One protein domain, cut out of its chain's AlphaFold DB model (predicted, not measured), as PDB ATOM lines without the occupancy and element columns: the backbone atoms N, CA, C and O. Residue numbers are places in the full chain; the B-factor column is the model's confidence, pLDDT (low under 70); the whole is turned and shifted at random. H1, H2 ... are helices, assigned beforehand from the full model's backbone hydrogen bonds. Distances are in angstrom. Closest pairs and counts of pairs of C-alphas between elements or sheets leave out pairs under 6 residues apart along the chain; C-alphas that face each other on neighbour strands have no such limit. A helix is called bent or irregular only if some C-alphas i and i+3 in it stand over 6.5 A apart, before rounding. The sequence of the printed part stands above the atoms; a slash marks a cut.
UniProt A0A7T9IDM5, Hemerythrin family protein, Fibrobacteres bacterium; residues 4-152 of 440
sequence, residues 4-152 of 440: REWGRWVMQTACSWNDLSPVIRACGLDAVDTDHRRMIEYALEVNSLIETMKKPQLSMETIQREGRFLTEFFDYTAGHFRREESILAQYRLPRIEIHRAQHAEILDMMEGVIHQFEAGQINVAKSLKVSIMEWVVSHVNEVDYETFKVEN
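What this domain is: This is residues 4 to 152 of the 440 residues of the protein "Hemerythrin family protein" of Fibrobacteres bacterium (UniProt A0A7T9IDM5). What does one see first? Four long helices, H3, H4, H5 and H6, form an up-and-down bundle, each running against the one before it in the chain, and a small helical hairpin, H1 and H2, packs over the side made by H3 and H6. What is it made of? The 149 printed residues hold six named helices, H1 to H6 in chain order, and no named strand; the class is all helix. How large is it? It is compact, with a radius of gyration of the C-alphas of 16.1 A, yet elongated, spanning 55 by 31 by 22 A.

Where its parts are: Where do the first helices lie? H1 is residues 4 to 13, with C-alpha 4 at (41.989, 80.016, 64.078), and H2 is residues 17 to 23. H2 is irregular: C-alphas 19 and 22 are 7.2 A apart. Where are the long ones? H3 is residues 30 to 53, 34.7 A long; H4 is residues 60 to 90, 44.7 A, from C-alpha 60 at (53.409, 84.344, 25.329); H5 is residues 96 to 118, 32.7 A. H6 is residues 122 to 148, 37.7 A, ending at C-alpha 148 (24.797, 67.251, 53.681). It is only just irregular, with C-alphas 122 and 125 6.8 A apart, and has a kink of 30 degrees near residue 140.

How they stand to each other: How do the bundle's helices meet? H3 and H4 touch at Asp 35 and His 80, closest C-alphas 6.2 A, at a shallow tilt of 20 degrees. H4 and H5 touch at Leu 88 and Ile 96, 6.1 A between closest C-alphas, and H5 and H6 at Val 113 and Val 124, 6.5 A. H3 and H6 touch at Ala 43 and Lys 129, closest C-alphas 5.7 A, opposite ways at 12 degrees, while H3 and H5 are apart. And the first hairpin? H1 touches H6, with residues 130 to 134 of H6 alone, at a steep tilt of 50 degrees; the closest C-alphas, of Met 11 and Met 133, are 6.0 A apart. H2 and H3 only just touch, with 3 pairs of C-alphas within 8 A, the closest those of Trp 17 and Glu 41, 6.6 A. What do the backbones show? Every O i to N i+4 pair is within hydrogen-bond range in H1, H4 and H5, against 18 of 20 in H3, 17 of 23 in H6 and 1 of 3 in H2, where 2 of 4 O i to N i+3 pairs are within range.

The domain as a whole: How far does it reach? The two C-alphas farthest apart, those of Gln 57 and Glu 151, are 54.9 A apart. Is anything cut or loose? The printed part has no cut and no long link, and residues 55 to 61, of which 60 to 61 belong to H4, stand free. Where is confidence low? The mean pLDDT of the printed part is 85.9; residues 4 to 10, 12 and 122 to 127 are under 70.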
ATOM      1  N   ARG A   4      42.130  79.128  65.250       58.19
ATOM      2  CA  ARG A   4      41.989  80.016  64.078       58.19
ATOM      3  C   ARG A   4      43.339  80.457  63.510       58.19
ATOM      4  O   ARG A   4      43.503  80.513  62.298       58.19
ATOM      5  N   GLU A   5      44.315  80.753  64.366       55.62
ATOM      6  CA  GLU A   5      45.688  81.074  63.954       55.62
ATOM      7  C   GLU A   5      46.386  79.857  63.339       55.62
ATOM      8  O   GLU A   5      47.132  80.006  62.376       55.62
ATOM      9  N   TRP A   6      46.113  78.657  63.863       58.16
ATOM     10  CA  TRP A   6      46.621  77.405  63.309       58.16
ATOM     11  C   TRP A   6      45.993  77.085  61.953       58.16
ATOM     12  O   TRP A   6      46.736  76.854  61.006       58.16
ATOM     13  N   GLY A   7      44.666  77.192  61.820       62.81
ATOM     14  CA  GLY A   7      43.994  77.030  60.528       62.81
ATOM     15  C   GLY A   7      44.515  78.014  59.477       62.81
ATOM     16  O   GLY A   7      44.884  77.608  58.379       62.81
ATOM     17  N   ARG A   8      44.654  79.301  59.831       67.12
ATOM     18  CA  ARG A   8      45.215  80.315  58.921       67.12
ATOM     19  C   ARG A   8      46.661  80.016  58.526       67.12
ATOM     20  O   ARG A   8      47.020  80.205  57.367       67.12
ATOM     21  N   TRP A   9      47.486  79.547  59.460       67.44
ATOM     22  CA  TRP A   9      48.859  79.151  59.155       67.44
ATOM     23  C   TRP A   9      48.903  77.966  58.184       67.44
ATOM     24  O   TRP A   9      49.594  78.065  57.175       67.44
ATOM     25  N   VAL A  10      48.117  76.908  58.428       68.38
ATOM     26  CA  VAL A  10      48.021  75.733  57.540       68.38
ATOM     27  C   VAL A  10      47.595  76.150  56.128       68.38
ATOM     28  O   VAL A  10      48.245  75.774  55.160       68.38
ATOM     29  N   MET A  11      46.572  76.999  55.989       70.38
ATOM     30  CA  MET A  11      46.102  77.473  54.676       70.38
ATOM     31  C   MET A  11      47.165  78.269  53.902       70.38
ATOM     32  O   MET A  11      47.239  78.200  52.675       70.38
ATOM     33  N   GLN A  12      48.017  79.016  54.606       69.06
ATOM     34  CA  GLN A  12      49.087  79.798  53.985       69.06
ATOM     35  C   GLN A  12      50.287  78.939  53.574       69.06
ATOM     36  O   GLN A  12      50.927  79.234  52.559       69.06
ATOM     37  N   THR A  13      50.605  77.900  54.348       73.75
ATOM     38  CA  THR A  13      51.801  77.069  54.154       73.75
ATOM     39  C   THR A  13      51.541  75.771  53.401       73.75
ATOM     40  O   THR A  13      52.510  75.152  52.967       73.75
ATOM     41  N   ALA A  14      50.279  75.381  53.201       78.75
ATOM     42  CA  ALA A  14      49.923  74.160  52.493       78.75
ATOM     43  C   ALA A  14      50.501  74.126  51.071       78.75
ATOM     44  O   ALA A  14      50.373  75.084  50.285       78.75
ATOM     45  N   CYS A  15      51.114  72.987  50.758       77.56
ATOM     46  CA  CYS A  15      51.733  72.674  49.473       77.56
ATOM     47  C   CYS A  15      51.137  71.409  48.845       77.56
ATOM     48  O   CYS A  15      51.377  71.146  47.670       77.56
ATOM     49  N   SER A  16      50.375  70.631  49.613       80.00
ATOM     50  CA  SER A  16      49.760  69.383  49.181       80.00
ATOM     51  C   SER A  16      48.395  69.173  49.835       80.00
ATOM     52  O   SER A  16      48.100  69.742  50.887       80.00
ATOM     53  N   TRP A  17      47.581  68.297  49.240       80.56
ATOM     54  CA  TRP A  17      46.335  67.822  49.849       80.56
ATOM     55  C   TRP A  17      46.557  67.279  51.267       80.56
ATOM     56  O   TRP A  17      45.762  67.547  52.160       80.56
ATOM     57  N   ASN A  18      47.669  66.581  51.509       80.06
ATOM     58  CA  ASN A  18      47.964  65.986  52.814       80.06
ATOM     59  C   ASN A  18      48.114  67.031  53.929       80.06
ATOM     60  O   ASN A  18      47.802  66.727  55.077       80.06
ATOM     61  N   ASP A  19      48.523  68.259  53.598       81.88
ATOM     62  CA  ASP A  19      48.618  69.355  54.571       81.88
ATOM     63  C   ASP A  19      47.231  69.856  55.013       81.88
ATOM     64  O   ASP A  19      47.083  70.388  56.113       81.88
ATOM     65  N   LEU A  20      46.215  69.689  54.159       83.81
ATOM     66  CA  LEU A  20      44.870  70.247  54.328       83.81
ATOM     67  C   LEU A  20      43.818  69.202  54.685       83.81
ATOM     68  O   LEU A  20      42.875  69.511  55.405       83.81
ATOM     69  N   SER A  21      43.989  67.958  54.246       84.50
ATOM     70  CA  SER A  21      43.051  66.866  54.512       84.50
ATOM     71  C   SER A  21      42.657  66.708  55.992       84.50
ATOM     72  O   SER A  21      41.484  66.442  56.237       84.50
ATOM     73  N   PRO A  22      43.524  66.960  57.003       85.69
ATOM     74  CA  PRO A  22      43.117  66.849  58.408       85.69
ATOM     75  C   PRO A  22      42.167  67.959  58.882       85.69
ATOM     76  O   PRO A  22      41.599  67.844  59.967       85.69
ATOM     77  N   VAL A  23      42.039  69.053  58.123       86.06
ATOM     78  CA  VAL A  23      41.183  70.204  58.459       86.06
ATOM     79  C   VAL A  23      39.951  70.318  57.568       86.06
ATOM     80  O   VAL A  23      39.169  71.242  57.758       86.06
ATOM     81  N   ILE A  24      39.770  69.398  56.619       89.44
ATOM     82  CA  ILE A  24      38.597  69.325  55.747       89.44
ATOM     83  C   ILE A  24      37.671  68.219  56.250       89.44
ATOM     84  O   ILE A  24      38.100  67.095  56.508       89.44
ATOM     85  N   ARG A  25      36.387  68.538  56.397       91.81
ATOM     86  CA  ARG A  25      35.346  67.587  56.783       91.81
ATOM     87  C   ARG A  25      34.662  67.064  55.528       91.81
ATOM     88  O   ARG A  25      34.055  67.836  54.801       91.81
ATOM     89  N   ALA A  26      34.734  65.754  55.316       90.81
ATOM     90  CA  ALA A  26      33.972  65.094  54.264       90.81
ATOM     91  C   ALA A  26      32.463  65.229  54.526       90.81
ATOM     92  O   ALA A  26      32.002  64.982  55.646       90.81
ATOM     93  N   CYS A  27      31.715  65.595  53.494       92.00
ATOM     94  CA  CYS A  27      30.261  65.705  53.480       92.00
ATOM     95  C   CYS A  27      29.576  64.337  53.385       92.00
ATOM     96  O   CYS A  27      28.392  64.226  53.696       92.00
ATOM     97  N   GLY A  28      30.309  63.292  52.980       89.19
ATOM     98  CA  GLY A  28      29.774  61.937  52.849       89.19
ATOM     99  C   GLY A  28      29.036  61.694  51.532       89.19
ATOM    100  O   GLY A  28      28.353  60.683  51.404       89.19
ATOM    101  N   LEU A  29      29.184  62.601  50.562       90.81
ATOM    102  CA  LEU A  29      28.707  62.458  49.188       90.81
ATOM    103  C   LEU A  29      29.935  62.404  48.283       90.81
ATOM    104  O   LEU A  29      30.649  63.396  48.157       90.81
ATOM    105  N   ASP A  30      30.178  61.272  47.623       87.44
ATOM    106  CA  ASP A  30      31.444  61.052  46.908       87.44
ATOM    107  C   ASP A  30      31.725  62.090  45.819       87.44
ATOM    108  O   ASP A  30      32.869  62.500  45.655       87.44
ATOM    109  N   ALA A  31      30.706  62.516  45.067       85.50
ATOM    110  CA  ALA A  31      30.875  63.536  44.030       85.50
ATOM    111  C   ALA A  31      31.287  64.895  44.625       85.50
ATOM    112  O   ALA A  31      32.166  65.557  44.085       85.50
ATOM    113  N   VAL A  32      30.690  65.269  45.760       91.81
ATOM    114  CA  VAL A  32      30.974  66.520  46.476       91.81
ATOM    115  C   VAL A  32      32.368  66.470  47.105       91.81
ATOM    116  O   VAL A  32      33.191  67.339  46.843       91.81
ATOM    117  N   ASP A  33      32.681  65.398  47.837       91.19
ATOM    118  CA  ASP A  33      33.985  65.214  48.484       91.19
ATOM    119  C   ASP A  33      35.136  65.157  47.458       91.19
ATOM    120  O   ASP A  33      36.234  65.669  47.705       91.19
ATOM    121  N   THR A  34      34.890  64.550  46.290       86.38
ATOM    122  CA  THR A  34      35.851  64.510  45.175       86.38
ATOM    123  C   THR A  34      36.064  65.900  44.585       86.38
ATOM    124  O   THR A  34      37.213  66.320  44.421       86.38
ATOM    125  N   ASP A  35      34.981  66.637  44.322       88.50
ATOM    126  CA  ASP A  35      35.063  68.006  43.819       88.50
ATOM    127  C   ASP A  35      35.802  68.925  44.809       88.50
ATOM    128  O   ASP A  35      36.683  69.679  44.394       88.50
ATOM    129  N   HIS A  36      35.533  68.823  46.117       92.06
ATOM    130  CA  HIS A  36      36.227  69.602  47.154       92.06
ATOM    131  C   HIS A  36      37.730  69.348  47.147       92.06
ATOM    132  O   HIS A  36      38.528  70.292  47.147       92.06
ATOM    133  N   ARG A  37      38.139  68.075  47.095       88.81
ATOM    134  CA  ARG A  37      39.553  67.717  46.960       88.81
ATOM    135  C   ARG A  37      40.149  68.336  45.701       88.81
ATOM    136  O   ARG A  37      41.221  68.938  45.770       88.81
ATOM    137  N   ARG A  38      39.469  68.212  44.563       84.56
ATOM    138  CA  ARG A  38      39.980  68.693  43.281       84.56
ATOM    139  C   ARG A  38      40.072  70.219  43.225       84.56
ATOM    140  O   ARG A  38      41.068  70.746  42.735       84.56
ATOM    141  N   MET A  39      39.105  70.941  43.784       88.94
ATOM    142  CA  MET A  39      39.165  72.398  43.944       88.94
ATOM    143  C   MET A  39      40.350  72.832  44.810       88.94
ATOM    144  O   MET A  39      41.028  73.809  44.490       88.94
ATOM    145  N   ILE A  40      40.644  72.092  45.882       87.75
ATOM    146  CA  ILE A  40      41.824  72.337  46.718       87.75
ATOM    147  C   ILE A  40      43.113  72.066  45.935       87.75
ATOM    148  O   ILE A  40      44.054  72.851  46.028       87.75
ATOM    149  N   GLU A  41      43.169  71.001  45.136       85.62
ATOM    150  CA  GLU A  41      44.308  70.727  44.254       85.62
ATOM    151  C   GLU A  41      44.535  71.867  43.248       85.62
ATOM    152  O   GLU A  41      45.665  72.343  43.138       85.62
ATOM    153  N   TYR A  42      43.481  72.386  42.607       87.00
ATOM    154  CA  TYR A  42      43.575  73.587  41.767       87.00
ATOM    155  C   TYR A  42      44.104  74.797  42.555       87.00
ATOM    156  O   TYR A  42      45.035  75.472  42.113       87.00
ATOM    157  N   ALA A  43      43.571  75.054  43.754       85.56
ATOM    158  CA  ALA A  43      44.021  76.155  44.607       85.56
ATOM    159  C   ALA A  43      45.503  76.022  45.011       85.56
ATOM    160  O   ALA A  43      46.225  77.019  45.101       85.56
ATOM    161  N   LEU A  44      45.987  74.796  45.224       83.81
ATOM    162  CA  LEU A  44      47.400  74.507  45.473       83.81
ATOM    163  C   LEU A  44      48.255  74.706  44.217       83.81
ATOM    164  O   LEU A  44      49.385  75.191  44.322       83.81
ATOM    165  N   GLU A  45      47.733  74.387  43.035       84.44
ATOM    166  CA  GLU A  45      48.436  74.540  41.758       84.44
ATOM    167  C   GLU A  45      48.638  76.020  41.372       84.44
ATOM    168  O   GLU A  45      49.622  76.356  40.707       84.44
ATOM    169  N   VAL A  46      47.842  76.942  41.939       83.31
ATOM    170  CA  VAL A  46      48.092  78.401  41.878       83.31
ATOM    171  C   VAL A  46      49.503  78.764  42.374       83.31
ATOM    172  O   VAL A  46      50.078  79.751  41.913       83.31
ATOM    173  N   ASN A  47      50.130  77.970  43.258       76.06
ATOM    174  CA  ASN A  47      51.535  78.180  43.643       76.06
ATOM    175  C   ASN A  47      52.481  78.137  42.430       76.06
ATOM    176  O   ASN A  47      53.385  78.969  42.319       76.06
ATOM    177  N   SER A  48      52.267  77.190  41.513       78.19
ATOM    178  CA  SER A  48      53.072  77.030  40.298       78.19
ATOM    179  C   SER A  48      52.904  78.222  39.360       78.19
ATOM    180  O   SER A  48      53.890  78.686  38.775       78.19
ATOM    181  N   LEU A  49      51.686  78.765  39.280       81.88
ATOM    182  CA  LEU A  49      51.402  80.009  38.573       81.88
ATOM    183  C   LEU A  49      52.175  81.167  39.218       81.88
ATOM    184  O   LEU A  49      52.955  81.830  38.540       81.88
ATOM    185  N   ILE A  50      52.065  81.363  40.539       77.56
ATOM    186  CA  ILE A  50      52.783  82.426  41.272       77.56
ATOM    187  C   ILE A  50      54.297  82.363  41.015       77.56
ATOM    188  O   ILE A  50      54.915  83.395  40.745       77.56
ATOM    189  N   GLU A  51      54.913  81.181  41.096       79.50
ATOM    190  CA  GLU A  51      56.352  81.015  40.857       79.50
ATOM    191  C   GLU A  51      56.742  81.245  39.395       79.50
ATOM    192  O   GLU A  51      57.770  81.861  39.107       79.50
ATOM    193  N   THR A  52      55.910  80.796  38.455       81.44
ATOM    194  CA  THR A  52      56.120  81.047  37.026       81.44
ATOM    195  C   THR A  52      56.104  82.541  36.741       81.44
ATOM    196  O   THR A  52      57.022  83.050  36.097       81.44
ATOM    197  N   MET A  53      55.134  83.254  37.306       78.00
ATOM    198  CA  MET A  53      54.939  84.685  37.110       78.00
ATOM    199  C   MET A  53      56.029  85.572  37.738       78.00
ATOM    200  O   MET A  53      56.171  86.729  37.347       78.00
ATOM    201  N   LYS A  54      56.845  85.050  38.664       78.94
ATOM    202  CA  LYS A  54      58.025  85.756  39.206       78.94
ATOM    203  C   LYS A  54      59.221  85.771  38.250       78.94
ATOM    204  O   LYS A  54      60.195  86.482  38.510       78.94
ATOM    205  N   LYS A  55      59.208  84.964  37.185       81.00
ATOM    206  CA  LYS A  55      60.345  84.860  36.263       81.00
ATOM    207  C   LYS A  55      60.490  86.151  35.437       81.00
ATOM    208  O   LYS A  55      59.496  86.663  34.932       81.00
ATOM    209  N   PRO A  56      61.720  86.666  35.243       73.94
ATOM    210  CA  PRO A  56      61.957  87.953  34.579       73.94
ATOM    211  C   PRO A  56      61.629  87.963  33.077       73.94
ATOM    212  O   PRO A  56      61.485  89.034  32.492       73.94
ATOM    213  N   GLN A  57      61.509  86.795  32.439       80.25
ATOM    214  CA  GLN A  57      61.051  86.653  31.060       80.25
ATOM    215  C   GLN A  57      59.944  85.601  30.997       80.25
ATOM    216  O   GLN A  57      60.178  84.426  31.282       80.25
ATOM    217  N   LEU A  58      58.749  86.037  30.600       81.50
ATOM    218  CA  LEU A  58      57.594  85.183  30.345       81.50
ATOM    219  C   LEU A  58      57.380  85.077  28.836       81.50
ATOM    220  O   LEU A  58      57.356  86.089  28.135       81.50
ATOM    221  N   SER A  59      57.231  83.854  28.331       86.38
ATOM    222  CA  SER A  59      56.826  83.644  26.940       86.38
ATOM    223  C   SER A  59      55.313  83.851  26.795       86.38
ATOM    224  O   SER A  59      54.563  83.623  27.747       86.38
ATOM    225  N   MET A  60      54.849  84.235  25.601       83.31
ATOM    226  CA  MET A  60      53.409  84.344  25.329       83.31
ATOM    227  C   MET A  60      52.692  83.000  25.531       83.31
ATOM    228  O   MET A  60      51.586  82.962  26.059       83.31
ATOM    229  N   GLU A  61      53.348  81.890  25.187       85.62
ATOM    230  CA  GLU A  61      52.835  80.536  25.414       85.62
ATOM    231  C   GLU A  61      52.612  80.252  26.906       85.62
ATOM    232  O   GLU A  61      51.577  79.709  27.287       85.62
ATOM    233  N   THR A  62      53.548  80.673  27.764       84.06
ATOM    234  CA  THR A  62      53.409  80.560  29.222       84.06
ATOM    235  C   THR A  62      52.202  81.349  29.716       84.06
ATOM    236  O   THR A  62      51.381  80.791  30.432       84.06
ATOM    237  N   ILE A  63      52.047  82.607  29.294       83.44
ATOM    238  CA  ILE A  63      50.909  83.450  29.696       83.44
ATOM    239  C   ILE A  63      49.584  82.809  29.271       83.44
ATOM    240  O   ILE A  63      48.661  82.712  30.073       83.44
ATOM    241  N   GLN A  64      49.498  82.314  28.034       84.88
ATOM    242  CA  GLN A  64      48.300  81.637  27.535       84.88
ATOM    243  C   GLN A  64      47.995  80.345  28.300       84.88
ATOM    244  O   GLN A  64      46.830  80.040  28.533       84.88
ATOM    245  N   ARG A  65      49.021  79.578  28.688       86.38
ATOM    246  CA  ARG A  65      48.855  78.372  29.507       86.38
ATOM    247  C   ARG A  65      48.304  78.703  30.891       86.38
ATOM    248  O   ARG A  65      47.337  78.076  31.300       86.38
ATOM    249  N   GLU A  66      48.891  79.679  31.582       86.12
ATOM    250  CA  GLU A  66      48.417  80.092  32.909       86.12
ATOM    251  C   GLU A  66      47.000  80.695  32.846       86.12
ATOM    252  O   GLU A  66      46.189  80.449  33.732       86.12
ATOM    253  N   GLY A  67      46.669  81.423  31.772       86.44
ATOM    254  CA  GLY A  67      45.312  81.924  31.536       86.44
ATOM    255  C   GLY A  67      44.292  80.797  31.368       86.44
ATOM    256  O   GLY A  67      43.265  80.807  32.037       86.44
ATOM    257  N   ARG A  68      44.610  79.778  30.552       87.25
ATOM    258  CA  ARG A  68      43.762  78.578  30.415       87.25
ATOM    259  C   ARG A  68      43.559  77.864  31.745       87.25
ATOM    260  O   ARG A  68      42.433  77.508  32.053       87.25
ATOM    261  N   PHE A  69      44.614  77.718  32.544       87.94
ATOM    262  CA  PHE A  69      44.518  77.120  33.876       87.94
ATOM    263  C   PHE A  69      43.525  77.869  34.785       87.94
ATOM    264  O   PHE A  69      42.716  77.235  35.458       87.94
ATOM    265  N   LEU A  70      43.543  79.208  34.792       89.19
ATOM    266  CA  LEU A  70      42.587  79.995  35.583       89.19
ATOM    267  C   LEU A  70      41.142  79.797  35.101       89.19
ATOM    268  O   LEU A  70      40.243  79.660  35.929       89.19
ATOM    269  N   THR A  71      40.923  79.745  33.783       89.06
ATOM    270  CA  THR A  71      39.607  79.446  33.198       89.06
ATOM    271  C   THR A  71      39.141  78.034  33.551       89.06
ATOM    272  O   THR A  71      38.017  77.866  34.006       89.06
ATOM    273  N   GLU A  72      40.010  77.027  33.434       88.62
ATOM    274  CA  GLU A  72      39.705  75.639  33.808       88.62
ATOM    275  C   GLU A  72      39.345  75.518  35.293       88.62
ATOM    276  O   GLU A  72      38.398  74.815  35.649       88.62
ATOM    277  N   PHE A  73      40.060  76.233  36.167       89.88
ATOM    278  CA  PHE A  73      39.750  76.253  37.592       89.88
ATOM    279  C   PHE A  73      38.377  76.891  37.870       89.88
ATOM    280  O   PHE A  73      37.583  76.349  38.648       89.88
ATOM    281  N   PHE A  74      38.070  78.016  37.220       93.06
ATOM    282  CA  PHE A  74      36.750  78.645  37.307       93.06
ATOM    283  C   PHE A  74      35.644  77.704  36.826       93.06
ATOM    284  O   PHE A  74      34.676  77.476  37.551       93.06
ATOM    285  N   ASP A  75      35.804  77.107  35.645       89.44
ATOM    286  CA  ASP A  75      34.800  76.229  35.045       89.44
ATOM    287  C   ASP A  75      34.538  74.989  35.904       89.44
ATOM    288  O   ASP A  75      33.380  74.594  36.082       89.44
ATOM    289  N   TYR A  76      35.595  74.403  36.479       87.94
ATOM    290  CA  TYR A  76      35.480  73.276  37.401       87.94
ATOM    291  C   TYR A  76      34.716  73.666  38.673       87.94
ATOM    292  O   TYR A  76      33.761  72.987  39.050       87.94
ATOM    293  N   THR A  77      35.076  74.799  39.283       92.56
ATOM    294  CA  THR A  77      34.424  75.330  40.492       92.56
ATOM    295  C   THR A  77      32.946  75.640  40.241       92.56
ATOM    296  O   THR A  77      32.072  75.214  40.993       92.56
ATOM    297  N   ALA A  78      32.629  76.298  39.124       94.06
ATOM    298  CA  ALA A  78      31.252  76.566  38.726       94.06
ATOM    299  C   ALA A  78      30.471  75.271  38.428       94.06
ATOM    300  O   ALA A  78      29.269  75.190  38.681       94.06
ATOM    301  N   GLY A  79      31.135  74.253  37.873       90.88
ATOM    302  CA  GLY A  79      30.569  72.922  37.656       90.88
ATOM    303  C   GLY A  79      30.203  72.213  38.955       90.88
ATOM    304  O   GLY A  79      29.088  71.698  39.062       90.88
ATOM    305  N   HIS A  80      31.102  72.243  39.935       93.44
ATOM    306  CA  HIS A  80      30.871  71.732  41.282       93.44
ATOM    307  C   HIS A  80      29.658  72.404  41.947       93.44
ATOM    308  O   HIS A  80      28.713  71.712  42.324       93.44
ATOM    309  N   PHE A  81      29.604  73.740  41.969       97.50
ATOM    310  CA  PHE A  81      28.480  74.479  42.561       97.50
ATOM    311  C   PHE A  81      27.140  74.167  41.898       97.50
ATOM    312  O   PHE A  81      26.141  73.960  42.584       97.50
ATOM    313  N   ARG A  82      27.100  74.046  40.562       96.25
ATOM    314  CA  ARG A  82      25.884  73.599  39.861       96.25
ATOM    315  C   ARG A  82      25.451  72.200  40.301       96.25
ATOM    316  O   ARG A  82      24.251  71.948  40.407       96.25
ATOM    317  N   ARG A  83      26.405  71.294  40.535       94.12
ATOM    318  CA  ARG A  83      26.144  69.935  41.024       94.12
ATOM    319  C   ARG A  83      25.536  69.967  42.421       94.12
ATOM    320  O   ARG A  83      24.476  69.378  42.621       94.12
ATOM    321  N   GLU A  84      26.158  70.689  43.348       96.69
ATOM    322  CA  GLU A  84      25.642  70.842  44.709       96.69
ATOM    323  C   GLU A  84      24.252  71.469  44.706       96.69
ATOM    324  O   GLU A  84      23.314  70.883  45.232       96.69
ATOM    325  N   GLU A  85      24.066  72.604  44.035       97.50
ATOM    326  CA  GLU A  85      22.771  73.281  43.945       97.50
ATOM    327  C   GLU A  85      21.680  72.402  43.323       97.50
ATOM    328  O   GLU A  85      20.521  72.481  43.741       97.50
ATOM    329  N   SER A  86      22.032  71.545  42.359       95.62
ATOM    330  CA  SER A  86      21.118  70.545  41.801       95.62
ATOM    331  C   SER A  86      20.704  69.514  42.850       95.62
ATOM    332  O   SER A  86      19.513  69.238  42.980       95.62
ATOM    333  N   ILE A  87      21.652  68.980  43.627       94.88
ATOM    334  CA  ILE A  87      21.374  68.048  44.732       94.88
ATOM    335  C   ILE A  87      20.491  68.740  45.781       94.88
ATOM    336  O   ILE A  87      19.440  68.217  46.158       94.88
ATOM    337  N   LEU A  88      20.854  69.952  46.207       95.88
ATOM    338  CA  LEU A  88      20.092  70.722  47.190       95.88
ATOM    339  C   LEU A  88      18.648  70.959  46.730       95.88
ATOM    340  O   LEU A  88      17.715  70.791  47.516       95.88
ATOM    341  N   ALA A  89      18.448  71.320  45.460       96.44
ATOM    342  CA  ALA A  89      17.124  71.568  44.898       96.44
ATOM    343  C   ALA A  89      16.304  70.279  44.737       96.44
ATOM    344  O   ALA A  89      15.138  70.243  45.138       96.44
ATOM    345  N   GLN A  90      16.908  69.230  44.170       93.50
ATOM    346  CA  GLN A  90      16.263  67.944  43.901       93.50
ATOM    347  C   GLN A  90      15.748  67.301  45.190       93.50
ATOM    348  O   GLN A  90      14.583  66.908  45.267       93.50
ATOM    349  N   TYR A  91      16.594  67.262  46.220       93.44
ATOM    350  CA  TYR A  91      16.288  66.617  47.497       93.44
ATOM    351  C   TYR A  91      15.735  67.580  48.549       93.44
ATOM    352  O   TYR A  91      15.459  67.172  49.675       93.44
ATOM    353  N   ARG A  92      15.520  68.853  48.184       93.88
ATOM    354  CA  ARG A  92      14.962  69.903  49.055       93.88
ATOM    355  C   ARG A  92      15.735  70.047  50.369       93.88
ATOM    356  O   ARG A  92      15.142  70.199  51.439       93.88
ATOM    357  N   LEU A  93      17.059  69.992  50.274       94.50
ATOM    358  CA  LEU A  93      17.957  70.146  51.413       94.50
ATOM    359  C   LEU A  93      17.978  71.610  51.897       94.50
ATOM    360  O   LEU A  93      17.674  72.535  51.133       94.50
ATOM    361  N   PRO A  94      18.290  71.856  53.180       93.88
ATOM    362  CA  PRO A  94      18.262  73.203  53.738       93.88
ATOM    363  C   PRO A  94      19.363  74.107  53.150       93.88
ATOM    364  O   PRO A  94      20.337  73.649  52.566       93.88
ATOM    365  N   ARG A  95      19.234  75.426  53.367       89.94
ATOM    366  CA  ARG A  95      20.277  76.443  53.089       89.94
ATOM    367  C   ARG A  95      20.693  76.623  51.616       89.94
ATOM    368  O   ARG A  95      21.763  77.174  51.367       89.94
ATOM    369  N   ILE A  96      19.850  76.257  50.648       94.38
ATOM    370  CA  ILE A  96      20.148  76.451  49.214       94.38
ATOM    371  C   ILE A  96      20.449  77.913  48.840       94.38
ATOM    372  O   ILE A  96      21.388  78.182  48.099       94.38
ATOM    373  N   GLU A  97      19.712  78.872  49.403       94.88
ATOM    374  CA  GLU A  97      19.925  80.298  49.109       94.88
ATOM    375  C   GLU A  97      21.245  80.830  49.690       94.88
ATOM    376  O   GLU A  97      21.845  81.739  49.124       94.88
ATOM    377  N   ILE A  98      21.728  80.245  50.796       93.31
ATOM    378  CA  ILE A  98      23.032  80.601  51.380       93.31
ATOM    379  C   ILE A  98      24.164  80.078  50.489       93.31
ATOM    380  O   ILE A  98      25.083  80.844  50.210       93.31
ATOM    381  N   HIS A  99      24.074  78.828  50.009       94.69
ATOM    382  CA  HIS A  99      25.047  78.272  49.057       94.69
ATOM    383  C   HIS A  99      25.136  79.147  47.813       94.69
ATOM    384  O   HIS A  99      26.195  79.689  47.529       94.69
ATOM    385  N   ARG A 100      24.003  79.403  47.144       97.06
ATOM    386  CA  ARG A 100      23.952  80.226  45.922       97.06
ATOM    387  C   ARG A 100      24.601  81.594  46.086       97.06
ATOM    388  O   ARG A 100      25.333  82.033  45.207       97.06
ATOM    389  N   ALA A 101      24.335  82.271  47.203       97.56
ATOM    390  CA  ALA A 101      24.923  83.578  47.467       97.56
ATOM    391  C   ALA A 101      26.452  83.500  47.622       97.56
ATOM    392  O   ALA A 101      27.164  84.319  47.050       97.56
ATOM    393  N   GLN A 102      26.956  82.507  48.362       96.88
ATOM    394  CA  GLN A 102      28.394  82.333  48.583       96.88
ATOM    395  C   GLN A 102      29.125  81.811  47.337       96.88
ATOM    396  O   GLN A 102      30.237  82.257  47.059       96.88
ATOM    397  N   HIS A 103      28.491  80.925  46.565       97.50
ATOM    398  CA  HIS A 103      28.967  80.458  45.264       97.50
ATOM    399  C   HIS A 103      29.097  81.622  44.279       97.50
ATOM    400  O   HIS A 103      30.133  81.774  43.639       97.50
ATOM    401  N   ALA A 104      28.077  82.479  44.185       97.56
ATOM    402  CA  ALA A 104      28.126  83.654  43.321       97.56
ATOM    403  C   ALA A 104      29.268  84.604  43.718       97.56
ATOM    404  O   ALA A 104      30.034  85.026  42.860       97.56
ATOM    405  N   GLU A 105      29.447  84.874  45.016       95.88
ATOM    406  CA  GLU A 105      30.509  85.763  45.506       95.88
ATOM    407  C   GLU A 105      31.918  85.268  45.137       95.88
ATOM    408  O   GLU A 105      32.762  86.058  44.699       95.88
ATOM    409  N   ILE A 106      32.194  83.968  45.293       94.25
ATOM    410  CA  ILE A 106      33.518  83.429  44.962       94.25
ATOM    411  C   ILE A 106      33.736  83.333  43.447       94.25
ATOM    412  O   ILE A 106      34.848  83.603  42.988       94.25
ATOM    413  N   LEU A 107      32.695  83.024  42.663       95.69
ATOM    414  CA  LEU A 107      32.779  83.029  41.201       95.69
ATOM    415  C   LEU A 107      33.038  84.440  40.659       95.69
ATOM    416  O   LEU A 107      33.944  84.600  39.843       95.69
ATOM    417  N   ASP A 108      32.347  85.461  41.172       95.25
ATOM    418  CA  ASP A 108      32.581  86.866  40.807       95.25
ATOM    419  C   ASP A 108      34.033  87.284  41.109       95.25
ATOM    420  O   ASP A 108      34.691  87.971  40.320       95.25
ATOM    421  N   MET A 109      34.577  86.841  42.249       92.12
ATOM    422  CA  MET A 109      35.977  87.080  42.605       92.12
ATOM    423  C   MET A 109      36.934  86.407  41.613       92.12
ATOM    424  O   MET A 109      37.869  87.056  41.134       92.12
ATOM    425  N   MET A 110      36.703  85.133  41.281       92.00
ATOM    426  CA  MET A 110      37.532  84.381  40.333       92.00
ATOM    427  C   MET A 110      37.488  84.989  38.924       92.00
ATOM    428  O   MET A 110      38.543  85.169  38.314       92.00
ATOM    429  N   GLU A 111      36.306  85.375  38.439       93.44
ATOM    430  CA  GLU A 111      36.126  86.070  37.157       93.44
ATOM    431  C   GLU A 111      36.900  87.398  37.141       93.44
ATOM    432  O   GLU A 111      37.654  87.690  36.207       93.44
ATOM    433  N   GLY A 112      36.825  88.164  38.234       91.06
ATOM    434  CA  GLY A 112      37.612  89.383  38.408       91.06
ATOM    435  C   GLY A 112      39.125  89.149  38.319       91.06
ATOM    436  O   GLY A 112      39.843  89.983  37.758       91.06
ATOM    437  N   VAL A 113      39.629  88.023  38.836       87.44
ATOM    438  CA  VAL A 113      41.051  87.660  38.730       87.44
ATOM    439  C   VAL A 113      41.433  87.239  37.313       87.44
ATOM    440  O   VAL A 113      42.494  87.654  36.841       87.44
ATOM    441  N   ILE A 114      40.577  86.489  36.615       88.88
ATOM    442  CA  ILE A 114      40.785  86.129  35.205       88.88
ATOM    443  C   ILE A 114      40.906  87.397  34.354       88.88
ATOM    444  O   ILE A 114      41.911  87.577  33.666       88.88
ATOM    445  N   HIS A 115      39.973  88.341  34.485       90.06
ATOM    446  CA  HIS A 115      40.018  89.599  33.736       90.06
ATOM    447  C   HIS A 115      41.260  90.444  34.036       90.06
ATOM    448  O   HIS A 115      41.854  91.043  33.135       90.06
ATOM    449  N   GLN A 116      41.689  90.502  35.298       86.69
ATOM    450  CA  GLN A 116      42.922  91.205  35.662       86.69
ATOM    451  C   GLN A 116      44.161  90.525  35.064       86.69
ATOM    452  O   GLN A 116      45.067  91.215  34.586       86.69
ATOM    453  N   PHE A 117      44.192  89.191  35.051       85.06
ATOM    454  CA  PHE A 117      45.266  88.418  34.437       85.06
ATOM    455  C   PHE A 117      45.342  88.669  32.923       85.06
ATOM    456  O   PHE A 117      46.415  88.991  32.410       85.06
ATOM    457  N   GLU A 118      44.206  88.623  32.223       84.75
ATOM    458  CA  GLU A 118      44.090  88.939  30.791       84.75
ATOM    459  C   GLU A 118      44.528  90.377  30.466       84.75
ATOM    460  O   GLU A 118      45.130  90.631  29.421       84.75
ATOM    461  N   ALA A 119      44.298  91.318  31.388       86.50
ATOM    462  CA  ALA A 119      44.752  92.704  31.281       86.50
ATOM    463  C   ALA A 119      46.248  92.907  31.618       86.50
ATOM    464  O   ALA A 119      46.737  94.040  31.591       86.50
ATOM    465  N   GLY A 120      46.989  91.842  31.950       79.44
ATOM    466  CA  GLY A 120      48.423  91.882  32.253       79.44
ATOM    467  C   GLY A 120      48.772  92.234  33.705       79.44
ATOM    468  O   GLY A 120      49.921  92.575  33.997       79.44
ATOM    469  N   GLN A 121      47.813  92.167  34.635       77.62
ATOM    470  CA  GLN A 121      48.032  92.466  36.054       77.62
ATOM    471  C   GLN A 121      48.443  91.198  36.819       77.62
ATOM    472  O   GLN A 121      47.628  90.431  37.317       77.62
ATOM    473  N   ILE A 122      49.753  90.978  36.930       63.75
ATOM    474  CA  ILE A 122      50.336  89.695  37.358       63.75
ATOM    475  C   ILE A 122      50.331  89.475  38.893       63.75
ATOM    476  O   ILE A 122      50.398  88.342  39.370       63.75
ATOM    477  N   ASN A 123      50.211  90.534  39.704       64.81
ATOM    478  CA  ASN A 123      50.316  90.446  41.174       64.81
ATOM    479  C   ASN A 123      49.096  89.805  41.878       64.81
ATOM    480  O   ASN A 123      49.139  89.589  43.090       64.81
ATOM    481  N   VAL A 124      48.031  89.482  41.142       64.25
ATOM    482  CA  VAL A 124      46.725  89.037  41.668       64.25
ATOM    483  C   VAL A 124      46.747  87.577  42.147       64.25
ATOM    484  O   VAL A 124      46.014  87.190  43.059       64.25
ATOM    485  N   ALA A 125      47.665  86.771  41.611       60.22
ATOM    486  CA  ALA A 125      47.766  85.342  41.897       60.22
ATOM    487  C   ALA A 125      48.078  85.012  43.368       60.22
ATOM    488  O   ALA A 125      47.627  83.996  43.895       60.22
ATOM    489  N   LYS A 126      48.841  85.870  44.063       62.16
ATOM    490  CA  LYS A 126      49.246  85.602  45.452       62.16
ATOM    491  C   LYS A 126      48.091  85.783  46.441       62.16
ATOM    492  O   LYS A 126      47.997  85.017  47.396       62.16
ATOM    493  N   SER A 127      47.229  86.775  46.217       67.25
ATOM    494  CA  SER A 127      45.989  86.934  46.985       67.25
ATOM    495  C   SER A 127      44.973  85.852  46.634       67.25
ATOM    496  O   SER A 127      44.306  85.364  47.537       67.25
ATOM    497  N   LEU A 128      44.920  85.418  45.367       74.12
ATOM    498  CA  LEU A 128      43.980  84.398  44.895       74.12
ATOM    499  C   LEU A 128      44.074  83.098  45.704       74.12
ATOM    500  O   LEU A 128      43.061  82.654  46.236       74.12
ATOM    501  N   LYS A 129      45.280  82.523  45.859       77.19
ATOM    502  CA  LYS A 129      45.460  81.280  46.633       77.19
ATOM    503  C   LYS A 129      44.893  81.415  48.043       77.19
ATOM    504  O   LYS A 129      44.135  80.558  48.472       77.19
ATOM    505  N   VAL A 130      45.291  82.456  48.776       77.44
ATOM    506  CA  VAL A 130      44.898  82.607  50.185       77.44
ATOM    507  C   VAL A 130      43.391  82.817  50.298       77.44
ATOM    508  O   VAL A 130      42.770  82.140  51.106       77.44
ATOM    509  N   SER A 131      42.807  83.678  49.460       81.56
ATOM    510  CA  SER A 131      41.364  83.930  49.468       81.56
ATOM    511  C   SER A 131      40.555  82.672  49.157       81.56
ATOM    512  O   SER A 131      39.605  82.373  49.870       81.56
ATOM    513  N   ILE A 132      40.950  81.908  48.134       83.62
ATOM    514  CA  ILE A 132      40.270  80.657  47.774       83.62
ATOM    515  C   ILE A 132      40.460  79.607  48.862       83.62
ATOM    516  O   ILE A 132      39.497  78.962  49.249       83.62
ATOM    517  N   MET A 133      41.675  79.444  49.389       83.62
ATOM    518  CA  MET A 133      41.935  78.480  50.456       83.62
ATOM    519  C   MET A 133      41.122  78.791  51.716       83.62
ATOM    520  O   MET A 133      40.532  77.882  52.294       83.62
ATOM    521  N   GLU A 134      41.065  80.063  52.123       84.94
ATOM    522  CA  GLU A 134      40.236  80.504  53.249       84.94
ATOM    523  C   GLU A 134      38.748  80.266  52.978       84.94
ATOM    524  O   GLU A 134      38.046  79.762  53.856       84.94
ATOM    525  N   TRP A 135      38.281  80.570  51.765       91.06
ATOM    526  CA  TRP A 135      36.891  80.357  51.380       91.06
ATOM    527  C   TRP A 135      36.527  78.871  51.366       91.06
ATOM    528  O   TRP A 135      35.600  78.488  52.067       91.06
ATOM    529  N   VAL A 136      37.285  78.024  50.662       89.44
ATOM    530  CA  VAL A 136      36.990  76.588  50.519       89.44
ATOM    531  C   VAL A 136      36.997  75.897  51.879       89.44
ATOM    532  O   VAL A 136      36.049  75.200  52.214       89.44
ATOM    533  N   VAL A 137      38.018  76.127  52.713       87.62
ATOM    534  CA  VAL A 137      38.079  75.507  54.050       87.62
ATOM    535  C   VAL A 137      36.895  75.937  54.917       87.62
ATOM    536  O   VAL A 137      36.372  75.125  55.679       87.62
ATOM    537  N   SER A 138      36.470  77.199  54.830       90.56
ATOM    538  CA  SER A 138      35.320  77.689  55.593       90.56
ATOM    539  C   SER A 138      34.003  77.130  55.054       90.56
ATOM    540  O   SER A 138      33.189  76.644  55.834       90.56
ATOM    541  N   HIS A 139      33.797  77.195  53.739       93.69
ATOM    542  CA  HIS A 139      32.560  76.802  53.072       93.69
ATOM    543  C   HIS A 139      32.290  75.308  53.254       93.69
ATOM    544  O   HIS A 139      31.280  74.944  53.853       93.69
ATOM    545  N   VAL A 140      33.274  74.467  52.924       93.69
ATOM    546  CA  VAL A 140      33.171  73.008  53.059       93.69
ATOM    547  C   VAL A 140      32.836  72.599  54.493       93.69
ATOM    548  O   VAL A 140      31.961  71.772  54.738       93.69
ATOM    549  N   ASN A 141      33.499  73.203  55.481       92.06
ATOM    550  CA  ASN A 141      33.357  72.780  56.873       92.06
ATOM    551  C   ASN A 141      32.111  73.318  57.587       92.06
ATOM    552  O   ASN A 141      31.620  72.660  58.515       92.06
ATOM    553  N   GLU A 142      31.662  74.527  57.244       92.94
ATOM    554  CA  GLU A 142      30.601  75.244  57.970       92.94
ATOM    555  C   GLU A 142      29.265  75.273  57.218       92.94
ATOM    556  O   GLU A 142      28.209  75.455  57.840       92.94
ATOM    557  N   VAL A 143      29.297  75.093  55.897       95.50
ATOM    558  CA  VAL A 143      28.134  75.203  55.014       95.50
ATOM    559  C   VAL A 143      27.813  73.839  54.421       95.50
ATOM    560  O   VAL A 143      26.796  73.267  54.826       95.50
ATOM    561  N   ASP A 144      28.700  73.270  53.603       96.31
ATOM    562  CA  ASP A 144      28.450  72.015  52.879       96.31
ATOM    563  C   ASP A 144      28.267  70.864  53.863       96.31
ATOM    564  O   ASP A 144      27.221  70.209  53.894       96.31
ATOM    565  N   TYR A 145      29.233  70.690  54.771       94.75
ATOM    566  CA  TYR A 145      29.185  69.637  55.777       94.75
ATOM    567  C   TYR A 145      27.922  69.719  56.639       94.75
ATOM    568  O   TYR A 145      27.325  68.697  56.963       94.75
ATOM    569  N   GLU A 146      27.498  70.922  57.035       94.38
ATOM    570  CA  GLU A 146      26.300  71.102  57.863       94.38
ATOM    571  C   GLU A 146      25.002  70.864  57.087       94.38
ATOM    572  O   GLU A 146      23.985  70.540  57.702       94.38
ATOM    573  N   THR A 147      25.020  71.005  55.763       95.12
ATOM    574  CA  THR A 147      23.862  70.785  54.896       95.12
ATOM    575  C   THR A 147      23.724  69.329  54.456       95.12
ATOM    576  O   THR A 147      22.604  68.817  54.446       95.12
ATOM    577  N   PHE A 148      24.823  68.631  54.178       94.44
ATOM    578  CA  PHE A 148      24.797  67.251  53.681       94.44
ATOM    579  C   PHE A 148      24.752  66.168  54.766       94.44
ATOM    580  O   PHE A 148      24.700  64.979  54.447       94.44
ATOM    581  N   LYS A 149      24.697  66.546  56.050       91.75
ATOM    582  CA  LYS A 149      24.559  65.566  57.132       91.75
ATOM    583  C   LYS A 149      23.327  64.681  56.977       91.75
ATOM    584  O   LYS A 149      22.261  65.140  56.560       91.75
ATOM    585  N   VAL A 150      23.464  63.441  57.445       89.12
ATOM    586  CA  VAL A 150      22.412  62.417  57.442       89.12
ATOM    587  C   VAL A 150      21.110  62.923  58.066       89.12
ATOM    588  O   VAL A 150      20.028  62.616  57.569       89.12
ATOM    589  N   GLU A 151      21.157  63.759  59.106       90.12
ATOM    590  CA  GLU A 151      19.945  64.270  59.755       90.12
ATOM    591  C   GLU A 151      19.082  65.138  58.824       90.12
ATOM    592  O   GLU A 151      17.864  65.187  58.994       90.12
ATOM    593  N   ASN A 152      19.680  65.779  57.815       93.00
ATOM    594  CA  ASN A 152      18.964  66.657  56.891       93.00
ATOM    595  C   ASN A 152      18.257  65.907  55.756       93.00
ATOM    596  O   ASN A 152      17.368  66.480  55.123       93.00
TER     597      ASN A 152